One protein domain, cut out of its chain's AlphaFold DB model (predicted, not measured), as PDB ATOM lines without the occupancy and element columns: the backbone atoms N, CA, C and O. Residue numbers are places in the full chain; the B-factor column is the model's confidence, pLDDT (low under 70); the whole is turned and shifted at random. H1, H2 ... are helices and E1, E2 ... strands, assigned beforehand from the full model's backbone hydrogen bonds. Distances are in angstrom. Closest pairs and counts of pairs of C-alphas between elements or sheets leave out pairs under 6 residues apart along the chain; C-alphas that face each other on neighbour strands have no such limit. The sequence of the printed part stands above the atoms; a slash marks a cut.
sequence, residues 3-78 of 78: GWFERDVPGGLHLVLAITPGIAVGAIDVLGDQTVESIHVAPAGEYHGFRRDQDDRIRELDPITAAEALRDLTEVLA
ATOM      1  N   GLY A   3      21.072 -21.619  28.531       80.38
ATOM      2  CA  GLY A   3      21.650 -21.172  27.252       80.38
ATOM      3  C   GLY A   3      20.616 -20.776  26.197       80.38
ATOM      4  O   GLY A   3      20.968 -20.638  25.028       80.38
ATOM      5  N   TRP A   4      19.340 -20.681  26.573       83.44
ATOM      6  CA  TRP A   4      18.265 -20.394  25.636       83.44
ATOM      7  C   TRP A   4      17.075 -19.703  26.302       83.44
ATOM      8  O   TRP A   4      16.897 -19.787  27.518       83.44
ATOM      9  N   PHE A   5      16.269 -19.037  25.481       82.12
ATOM     10  CA  PHE A   5      14.990 -18.435  25.844       82.12
ATOM     11  C   PHE A   5      13.902 -18.950  24.900       82.12
ATOM     12  O   PHE A   5      14.168 -19.207  23.724       82.12
ATOM     13  N   GLU A   6      12.687 -19.089  25.419       86.19
ATOM     14  CA  GLU A   6      11.519 -19.552  24.677       86.19
ATOM     15  C   GLU A   6      10.386 -18.545  24.834       86.19
ATOM     16  O   GLU A   6      10.178 -17.986  25.913       86.19
ATOM     17  N   ARG A   7       9.637 -18.337  23.755       85.75
ATOM     18  CA  ARG A   7       8.461 -17.476  23.744       85.75
ATOM     19  C   ARG A   7       7.347 -18.086  22.917       85.75
ATOM     20  O   ARG A   7       7.571 -18.503  21.787       85.75
ATOM     21  N   ASP A   8       6.130 -17.999  23.432       88.62
ATOM     22  CA  ASP A   8       4.911 -18.353  22.712       88.62
ATOM     23  C   ASP A   8       4.705 -17.483  21.468       88.62
ATOM     24  O   ASP A   8       4.739 -16.250  21.524       88.62
ATOM     25  N   VAL A   9       4.414 -18.145  20.351       87.69
ATOM     26  CA  VAL A   9       3.870 -17.528  19.141       87.69
ATOM     27  C   VAL A   9       2.570 -18.251  18.746       87.69
ATOM     28  O   VAL A   9       2.339 -19.394  19.158       87.69
ATOM     29  N   PRO A  10       1.665 -17.602  17.989       88.12
ATOM     30  CA  PRO A  10       0.421 -18.221  17.544       88.12
ATOM     31  C   PRO A  10       0.617 -19.589  16.877       88.12
ATOM     32  O   PRO A  10       1.638 -19.862  16.251       88.12
ATOM     33  N   GLY A  11      -0.406 -20.440  16.973       86.38
ATOM     34  CA  GLY A  11      -0.397 -21.772  16.357       86.38
ATOM     35  C   GLY A  11       0.145 -22.889  17.249       86.38
ATOM     36  O   GLY A  11       0.383 -23.985  16.752       86.38
ATOM     37  N   GLY A  12       0.313 -22.638  18.554       87.19
ATOM     38  CA  GLY A  12       0.870 -23.632  19.475       87.19
ATOM     39  C   GLY A  12       2.338 -23.898  19.168       87.19
ATOM     40  O   GLY A  12       2.759 -25.049  19.111       87.19
ATOM     41  N   LEU A  13       3.090 -22.830  18.909       86.44
ATOM     42  CA  LEU A  13       4.507 -22.865  18.583       86.44
ATOM     43  C   LEU A  13       5.275 -21.982  19.576       86.44
ATOM     44  O   LEU A  13       4.723 -21.037  20.142       86.44
ATOM     45  N   HIS A  14       6.563 -22.257  19.736       87.94
ATOM     46  CA  HIS A  14       7.508 -21.400  20.432       87.94
ATOM     47  C   HIS A  14       8.578 -20.897  19.471       87.94
ATOM     48  O   HIS A  14       9.097 -21.655  18.647       87.94
ATOM     49  N   LEU A  15       8.939 -19.626  19.618       86.19
ATOM     50  CA  LEU A  15      10.213 -19.104  19.155       86.19
ATOM     51  C   LEU A  15      11.270 -19.436  20.209       86.19
ATOM     52  O   LEU A  15      11.111 -19.082  21.376       86.19
ATOM     53  N   VAL A  16      12.345 -20.092  19.794       86.44
ATOM     54  CA  VAL A  16      13.431 -20.524  20.674       86.44
ATOM     55  C   VAL A  16      14.732 -19.885  20.211       86.44
ATOM     56  O   VAL A  16      15.098 -19.958  19.034       86.44
ATOM     57  N   LEU A  17      15.438 -19.260  21.147       83.44
ATOM     58  CA  LEU A  17      16.684 -18.550  20.896       83.44
ATOM     59  C   LEU A  17      17.813 -19.177  21.671       83.44
ATOM     60  O   LEU A  17      17.715 -19.322  22.883       83.44
ATOM     61  N   ALA A  18      18.908 -19.461  20.983       84.88
ATOM     62  CA  ALA A  18      20.164 -19.766  21.638       84.88
ATOM     63  C   ALA A  18      20.925 -18.472  21.910       84.88
ATOM     64  O   ALA A  18      21.105 -17.662  20.998       84.88
ATOM     65  N   ILE A  19      21.390 -18.305  23.142       83.38
ATOM     66  CA  ILE A  19      22.148 -17.131  23.568       83.38
ATOM     67  C   ILE A  19      23.444 -17.550  24.256       83.38
ATOM     68  O   ILE A  19      23.454 -18.439  25.109       83.38
ATOM     69  N   THR A  20      24.534 -16.876  23.905       83.75
ATOM     70  CA  THR A  20      25.858 -17.055  24.513       83.75
ATOM     71  C   THR A  20      26.251 -15.763  25.226       83.75
ATOM     72  O   THR A  20      26.120 -14.700  24.626       83.75
ATOM     73  N   PRO A  21      26.735 -15.811  26.479       83.12
ATOM     74  CA  PRO A  21      27.006 -17.008  27.294       83.12
ATOM     75  C   PRO A  21      25.756 -17.660  27.913       83.12
ATOM     76  O   PRO A  21      25.869 -18.686  28.580       83.12
ATOM     77  N   GLY A  22      24.572 -17.086  27.707       80.50
ATOM     78  CA  GLY A  22      23.317 -17.538  28.302       80.50
ATOM     79  C   GLY A  22      22.888 -16.662  29.474       80.50
ATOM     80  O   GLY A  22      23.485 -15.622  29.739       80.50
ATOM     81  N   ILE A  23      21.844 -17.078  30.185       75.81
ATOM     82  CA  ILE A  23      21.300 -16.394  31.359       75.81
ATOM     83  C   ILE A  23      21.848 -17.043  32.634       75.81
ATOM     84  O   ILE A  23      21.751 -18.264  32.859       75.81
ATOM     85  N   ALA A  24      22.406 -16.211  33.510       76.12
ATOM     86  CA  ALA A  24      22.789 -16.601  34.855       76.12
ATOM     87  C   ALA A  24      21.545 -16.570  35.749       76.12
ATOM     88  O   ALA A  24      21.136 -15.539  36.278       76.12
ATOM     89  N   VAL A  25      20.926 -17.740  35.905       73.81
ATOM     90  CA  VAL A  25      19.773 -17.925  36.793       73.81
ATOM     91  C   VAL A  25      20.166 -17.527  38.219       73.81
ATOM     92  O   VAL A  25      21.058 -18.135  38.808       73.81
ATOM     93  N   GLY A  26      19.502 -16.501  38.756       71.12
ATOM     94  CA  GLY A  26      19.753 -15.963  40.096       71.12
ATOM     95  C   GLY A  26      20.856 -14.900  40.191       71.12
ATOM     96  O   GLY A  26      21.091 -14.402  41.288       71.12
ATOM     97  N   ALA A  27      21.516 -14.535  39.085       67.00
ATOM     98  CA  ALA A  27      22.543 -13.492  39.066       67.00
ATOM     99  C   ALA A  27      22.665 -12.861  37.664       67.00
ATOM    100  O   ALA A  27      23.596 -13.149  36.919       67.00
ATOM    101  N   ILE A  28      21.687 -12.027  37.301       63.41
ATOM    102  CA  ILE A  28      21.458 -11.536  35.930       63.41
ATOM    103  C   ILE A  28      22.667 -10.753  35.368       63.41
ATOM    104  O   ILE A  28      23.023 -10.953  34.212       63.41
ATOM    105  N   ASP A  29      23.377  -9.984  36.198       66.75
ATOM    106  CA  ASP A  29      24.441  -9.066  35.745       66.75
ATOM    107  C   ASP A  29      25.835  -9.708  35.585       66.75
ATOM    108  O   ASP A  29      26.828  -9.020  35.356       66.75
ATOM    109  N   VAL A  30      25.962 -11.027  35.749       73.50
ATOM    110  CA  VAL A  30      27.286 -11.681  35.842       73.50
ATOM    111  C   VAL A  30      27.874 -12.032  34.472       73.50
ATOM    112  O   VAL A  30      29.069 -12.296  34.361       73.50
ATOM    113  N   LEU A  31      27.050 -12.057  33.424       67.88
ATOM    114  CA  LEU A  31      27.411 -12.668  32.145       67.88
ATOM    115  C   LEU A  31      27.763 -11.689  31.011       67.88
ATOM    116  O   LEU A  31      28.157 -12.150  29.944       67.88
ATOM    117  N   GLY A  32      27.750 -10.377  31.261       75.62
ATOM    118  CA  GLY A  32      28.101  -9.370  30.250       75.62
ATOM    119  C   GLY A  32      27.182  -9.412  29.023       75.62
ATOM    120  O   GLY A  32      26.053  -9.896  29.110       75.62
ATOM    121  N   ASP A  33      27.666  -8.906  27.888       80.62
ATOM    122  CA  ASP A  33      26.889  -8.836  26.645       80.62
ATOM    123  C   ASP A  33      26.510 -10.236  26.130       80.62
ATOM    124  O   ASP A  33      27.346 -11.142  26.045       80.62
ATOM    125  N   GLN A  34      25.244 -10.406  25.743       81.06
ATOM    126  CA  GLN A  34      24.720 -11.655  25.192       81.06
ATOM    127  C   GLN A  34      24.626 -11.586  23.665       81.06
ATOM    128  O   GLN A  34      24.150 -10.611  23.092       81.06
ATOM    129  N   THR A  35      25.051 -12.654  22.993       82.81
ATOM    130  CA  THR A  35      24.929 -12.823  21.539       82.81
ATOM    131  C   THR A  35      23.873 -13.872  21.222       82.81
ATOM    132  O   THR A  35      23.858 -14.938  21.838       82.81
ATOM    133  N   VAL A  36      23.008 -13.591  20.245       83.06
ATOM    134  CA  VAL A  36      22.066 -14.573  19.691       83.06
ATOM    135  C   VAL A  36      22.798 -15.445  18.670       83.06
ATOM    136  O   VAL A  36      23.267 -14.948  17.651       83.06
ATOM    137  N   GLU A  37      22.880 -16.747  18.931       84.31
ATOM    138  CA  GLU A  37      23.566 -17.716  18.061       84.31
ATOM    139  C   GLU A  37      22.637 -18.311  17.000       84.31
ATOM    140  O   GLU A  37      23.053 -18.617  15.885       84.31
ATOM    141  N   SER A  38      21.368 -18.521  17.353       80.94
ATOM    142  CA  SER A  38      20.382 -19.129  16.459       80.94
ATOM    143  C   SER A  38      18.967 -18.824  16.919       80.94
ATOM    144  O   SER A  38      18.718 -18.732  18.124       80.94
ATOM    145  N   ILE A  39      18.040 -18.771  15.964       81.94
ATOM    146  CA  ILE A  39      16.605 -18.622  16.196       81.94
ATOM    147  C   ILE A  39      15.899 -19.744  15.435       81.94
ATOM    148  O   ILE A  39      16.149 -19.926  14.245       81.94
ATOM    149  N   HIS A  40      15.021 -20.486  16.101       83.50
ATOM    150  CA  HIS A  40      14.202 -21.519  15.466       83.50
ATOM    151  C   HIS A  40      12.781 -21.522  16.034       83.50
ATOM    152  O   HIS A  40      12.514 -20.930  17.079       83.50
ATOM    153  N   VAL A  41      11.863 -22.177  15.323       86.25
ATOM    154  CA  VAL A  41      10.461 -22.322  15.734       86.25
ATOM    155  C   VAL A  41      10.158 -23.794  15.961       86.25
ATOM    156  O   VAL A  41      10.471 -24.628  15.111       86.25
ATOM    157  N   ALA A  42       9.539 -24.114  17.092       84.12
ATOM    158  CA  ALA A  42       9.236 -25.485  17.482       84.12
ATOM    159  C   ALA A  42       7.814 -25.615  18.066       84.12
ATOM    160  O   ALA A  42       7.244 -24.611  18.485       84.12
ATOM    161  N   PRO A  43       7.196 -26.811  18.070       85.56
ATOM    162  CA  PRO A  43       5.871 -27.017  18.661       85.56
ATOM    163  C   PRO A  43       5.845 -26.803  20.175       85.56
ATOM    164  O   PRO A  43       6.699 -27.322  20.887       85.56
ATOM    165  N   ALA A  44       4.817 -26.120  20.674       74.88
ATOM    166  CA  ALA A  44       4.609 -25.924  22.100       74.88
ATOM    167  C   ALA A  44       4.321 -27.257  22.808       74.88
ATOM    168  O   ALA A  44       3.430 -28.008  22.407       74.88
ATOM    169  N   GLY A  45       5.066 -27.544  23.877       70.38
ATOM    170  CA  GLY A  45       4.918 -28.766  24.677       70.38
ATOM    171  C   GLY A  45       5.980 -29.842  24.439       70.38
ATOM    172  O   GLY A  45       5.944 -30.880  25.101       70.38
ATOM    173  N   GLU A  46       6.945 -29.603  23.553       70.75
ATOM    174  CA  GLU A  46       8.170 -30.400  23.504       70.75
ATOM    175  C   GLU A  46       9.267 -29.750  24.358       70.75
ATOM    176  O   GLU A  46       9.311 -28.539  24.543       70.75
ATOM    177  N   TYR A  47      10.172 -30.560  24.912       66.25
ATOM    178  CA  TYR A  47      11.358 -30.013  25.566       66.25
ATOM    179  C   TYR A  47      12.342 -29.526  24.500       66.25
ATOM    180  O   TYR A  47      12.911 -30.333  23.757       66.25
ATOM    181  N   HIS A  48      12.574 -28.218  24.451       69.44
ATOM    182  CA  HIS A  48      13.492 -27.611  23.500       69.44
ATOM    183  C   HIS A  48      14.866 -27.425  24.155       69.44
ATOM    184  O   HIS A  48      15.106 -26.520  24.944       69.44
ATOM    185  N   GLY A  49      15.788 -28.343  23.861       64.06
ATOM    186  CA  GLY A  49      17.197 -28.173  24.208       64.06
ATOM    187  C   GLY A  49      17.946 -27.400  23.123       64.06
ATOM    188  O   GLY A  49      17.574 -27.444  21.951       64.06
ATOM    189  N   PHE A  50      19.058 -26.761  23.490       61.84
ATOM    190  CA  PHE A  50      19.979 -26.170  22.519       61.84
ATOM    191  C   PHE A  50      20.477 -27.224  21.514       61.84
ATOM    192  O   PHE A  50      21.109 -28.212  21.898       61.84
ATOM    193  N   ARG A  51      20.228 -26.998  20.220       65.31
ATOM    194  CA  ARG A  51      20.826 -27.756  19.114       65.31
ATOM    195  C   ARG A  51      21.166 -26.782  17.990       65.31
ATOM    196  O   ARG A  51      20.301 -26.023  17.569       65.31
ATOM    197  N   ARG A  52      22.409 -26.823  17.499       57.25
ATOM    198  CA  ARG A  52      22.881 -25.974  16.385       57.25
ATOM    199  C   ARG A  52      22.170 -26.259  15.058       57.25
ATOM    200  O   ARG A  52      22.200 -25.415  14.173       57.25
ATOM    201  N   ASP A  53      21.517 -27.413  14.959       62.81
ATOM    202  CA  ASP A  53      21.003 -27.963  13.705       62.81
ATOM    203  C   ASP A  53      19.459 -28.011  13.681       62.81
ATOM    204  O   ASP A  53      18.874 -28.803  12.943       62.81
ATOM    205  N   GLN A  54      18.778 -27.229  14.534       64.88
ATOM    206  CA  GLN A  54      17.310 -27.148  14.519       64.88
ATOM    207  C   GLN A  54      16.833 -26.421  13.258       64.88
ATOM    208  O   GLN A  54      17.281 -25.314  12.969       64.88
ATOM    209  N   ASP A  55      15.918 -27.066  12.534       61.66
ATOM    210  CA  ASP A  55      15.315 -26.556  11.302       61.66
ATOM    211  C   ASP A  55      14.652 -25.183  11.530       61.66
ATOM    212  O   ASP A  55      13.978 -24.926  12.533       61.66
ATOM    213  N   ASP A  56      14.866 -24.289  10.574       64.25
ATOM    214  CA  ASP A  56      14.678 -22.842  10.629       64.25
ATOM    215  C   ASP A  56      13.233 -22.419  10.346       64.25
ATOM    216  O   ASP A  56      12.964 -21.479   9.593       64.25
ATOM    217  N   ARG A  57      12.266 -23.090  10.981       73.12
ATOM    218  CA  ARG A  57      10.821 -22.928  10.724       73.12
ATOM    219  C   ARG A  57      10.255 -21.524  11.004       73.12
ATOM    220  O   ARG A  57       9.048 -21.324  10.937       73.12
ATOM    221  N   ILE A  58      11.096 -20.517  11.248       80.62
ATOM    222  CA  ILE A  58      10.714 -19.101  11.264       80.62
ATOM    223  C   ILE A  58      10.019 -18.676   9.966       80.62
ATOM    224  O   ILE A  58       9.058 -17.919  10.013       80.62
ATOM    225  N   ARG A  59      10.434 -19.235   8.818       79.31
ATOM    226  CA  ARG A  59       9.791 -19.022   7.505       79.31
ATOM    227  C   ARG A  59       8.349 -19.530   7.426       79.31
ATOM    228  O   ARG A  59       7.663 -19.272   6.444       79.31
ATOM    229  N   GLU A  60       7.920 -20.303   8.415       79.31
ATOM    230  CA  GLU A  60       6.587 -20.894   8.484       79.31
ATOM    231  C   GLU A  60       5.652 -20.112   9.406       79.31
ATOM    232  O   GLU A  60       4.450 -20.373   9.423       79.31
ATOM    233  N   LEU A  61       6.188 -19.132  10.143       85.31
ATOM    234  CA  LEU A  61       5.373 -18.131  10.810       85.31
ATOM    235  C   LEU A  61       4.787 -17.166   9.782       85.31
ATOM    236  O   LEU A  61       5.399 -16.855   8.757       85.31
ATOM    237  N   ASP A  62       3.607 -16.640  10.102       89.75
ATOM    238  CA  ASP A  62       3.091 -15.466   9.412       89.75
ATOM    239  C   ASP A  62       4.123 -14.312   9.498       89.75
ATOM    240  O   ASP A  62       4.690 -14.084  10.573       89.75
ATOM    241  N   PRO A  63       4.390 -13.570   8.404       88.94
ATOM    242  CA  PRO A  63       5.423 -12.536   8.388       88.94
ATOM    243  C   PRO A  63       5.250 -11.435   9.441       88.94
ATOM    244  O   PRO A  63       6.252 -10.909   9.927       88.94
ATOM    245  N   ILE A  64       4.009 -11.083   9.803       91.88
ATOM    246  CA  ILE A  64       3.744 -10.084  10.847       91.88
ATOM    247  C   ILE A  64       4.143 -10.670  12.200       91.88
ATOM    248  O   ILE A  64       4.903 -10.047  12.934       91.88
ATOM    249  N   THR A  65       3.730 -11.909  12.470       90.44
ATOM    250  CA  THR A  65       4.109 -12.636  13.691       90.44
ATOM    251  C   THR A  65       5.627 -12.756  13.834       90.44
ATOM    252  O   THR A  65       6.168 -12.511  14.910       90.44
ATOM    253  N   ALA A  66       6.338 -13.105  12.757       87.25
ATOM    254  CA  ALA A  66       7.796 -13.197  12.777       87.25
ATOM    255  C   ALA A  66       8.453 -11.837  13.081       87.25
ATOM    256  O   ALA A  66       9.370 -11.762  13.898       87.25
ATOM    257  N   ALA A  67       7.976 -10.757  12.454       88.88
ATOM    258  CA  ALA A  67       8.515  -9.415  12.664       88.88
ATOM    259  C   ALA A  67       8.270  -8.896  14.091       88.88
ATOM    260  O   ALA A  67       9.186  -8.348  14.704       88.88
ATOM    261  N   GLU A  68       7.065  -9.094  14.630       89.94
ATOM    262  CA  GLU A  68       6.736  -8.759  16.021       89.94
ATOM    263  C   GLU A  68       7.601  -9.561  16.992       89.94
ATOM    264  O   GLU A  68       8.199  -8.999  17.908       89.94
ATOM    265  N   ALA A  69       7.762 -10.862  16.738       84.62
ATOM    266  CA  ALA A  69       8.566 -11.710  17.597       84.62
ATOM    267  C   ALA A  69      10.032 -11.249  17.666       84.62
ATOM    268  O   ALA A  69      10.601 -11.179  18.753       84.62
ATOM    269  N   LEU A  70      10.625 -10.877  16.524       83.38
ATOM    270  CA  LEU A  70      11.993 -10.349  16.449       83.38
ATOM    271  C   LEU A  70      12.141  -8.954  17.073       83.38
ATOM    272  O   LEU A  70      13.171  -8.667  17.691       83.38
ATOM    273  N   ARG A  71      11.134  -8.083  16.930       85.31
ATOM    274  CA  ARG A  71      11.144  -6.752  17.552       85.31
ATOM    275  C   ARG A  71      11.219  -6.865  19.070       85.31
ATOM    276  O   ARG A  71      12.111  -6.273  19.666       85.31
ATOM    277  N   ASP A  72      10.339  -7.651  19.674       81.75
ATOM    278  CA  ASP A  72      10.267  -7.739  21.136       81.75
ATOM    279  C   ASP A  72      11.541  -8.361  21.729       81.75
ATOM    280  O   ASP A  72      11.971  -7.996  22.817       81.75
ATOM    281  N   LEU A  73      12.200  -9.270  21.001       78.19
ATOM    282  CA  LEU A  73      13.500  -9.803  21.419       78.19
ATOM    283  C   LEU A  73      14.578  -8.727  21.502       78.19
ATOM    284  O   LEU A  73      15.419  -8.776  22.393       78.19
ATOM    285  N   THR A  74      14.545  -7.753  20.593       73.12
ATOM    286  CA  THR A  74      15.464  -6.612  20.645       73.12
ATOM    287  C   THR A  74      15.216  -5.769  21.896       73.12
ATOM    288  O   THR A  74      16.167  -5.274  22.480       73.12
ATOM    289  N   GLU A  75      13.963  -5.628  22.334       72.88
ATOM    290  CA  GLU A  75      13.621  -4.878  23.551       72.88
ATOM    291  C   GLU A  75      14.050  -5.600  24.834       72.88
ATOM    292  O   GLU A  75      14.411  -4.948  25.808       72.88
ATOM    293  N   VAL A  76      14.022  -6.937  24.843       69.12
ATOM    294  CA  VAL A  76      14.405  -7.752  26.011       69.12
ATOM    295  C   VAL A  76      15.923  -7.902  26.149       69.12
ATOM    296  O   VAL A  76      16.414  -8.091  27.261       69.12
ATOM    297  N   LEU A  77      16.661  -7.857  25.039       66.25
ATOM    298  CA  LEU A  77      18.117  -8.038  25.012       66.25
ATOM    299  C   LEU A  77      18.913  -6.717  25.031       66.25
ATOM    300  O   LEU A  77      20.141  -6.770  24.990       66.25
ATOM    301  N   ALA A  78      18.238  -5.562  25.050       63.09
ATOM    302  CA  ALA A  78      18.846  -4.228  25.123       63.09
ATOM    303  C   ALA A  78      19.028  -3.747  26.569       63.09
ATOM    304  O   ALA A  78      20.026  -3.030  26.810       63.09
TER     305      ALA A  78
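What this domain is: This is residues 3 to 78 of the 78 residues of an uncharacterized protein of Actinoplanes xinjiangensis (UniProt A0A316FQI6). A strongly twisted sheet of three strands, E1, E2 and E3, is covered on one face by the long helix H2, which runs slantwise to the strands. The short helix H1 leads into H2, residues 44 to 56 loop out on the side of the sheet away from H2, and residues 25 to 30 stick out at one end. The printed part has 76 residues, with three strands and then two helices along the chain; the sheet's order is E1, E2, E3, antiparallel, and the class is mixed. The whole is compact, with a radius of gyration of the C-alphas of 12.6 A and spans of 36 by 24 by 19 A.

Where its parts are: E1 is residues 3 to 9, 19.9 A long, from C-alpha 3 at (21.650, -21.172, 27.252). E2 is residues 13 to 23, 22.1 A, and bends by 115 degrees at residue 20. E3 is residues 35 to 43, 23.9 A. H1 is residues 57 to 60, 5.2 A. H2 is residues 63 to 76, 20.4 A, ending at C-alpha 76 at (14.405, -7.752, 26.011).

How they stand to each other: E1, E2 and E3 form a meander, each strand the antiparallel neighbour of the one before. E1 and E2 are a hairpin at 157 degrees, with N 7 and O 15 2.9 A apart, within hydrogen-bond range. E2 and E3 are a hairpin at 155 degrees, with N 16 and O 40 2.8 A apart, within hydrogen-bond range. H2 is on the sheet in two layers, a helix on one face of a sheet, at a height of 9.7 A over the sheet. It lies over E1 and E2, and only just not over E3, on which 2 of its 14 C-alphas fall; on the local plane it stands at 39 degrees to E1. The closest C-alphas of E1 and H2 are those of Val 9 and Thr 65, 7.3 A apart. H1 is on the same face, at a height of 6.6 A over the sheet and over none of the strands; its closest C-alphas with E3 are those of Arg 57 and Val 41, 5.1 A apart. H1 and H2 are close but not clearly touching, with Ile 58 and Ala 66 closest, their C-alphas 6.8 A apart. In H2 every O i to N i+4 pair is within hydrogen-bond range; H1 is too short for such a pair.

The domain as a whole: The C-alphas farthest apart are those of Val 30 and Asp 62, 36.0 A. The printed part has no cut. The links E2 to E3 and E3 to H1 are long; E1 to E2 and H1 to H2 are tight. Mean pLDDT of the printed part is 78.5, with residues 27 to 29, 31, 47 to 56 and 76 to 78 under 70.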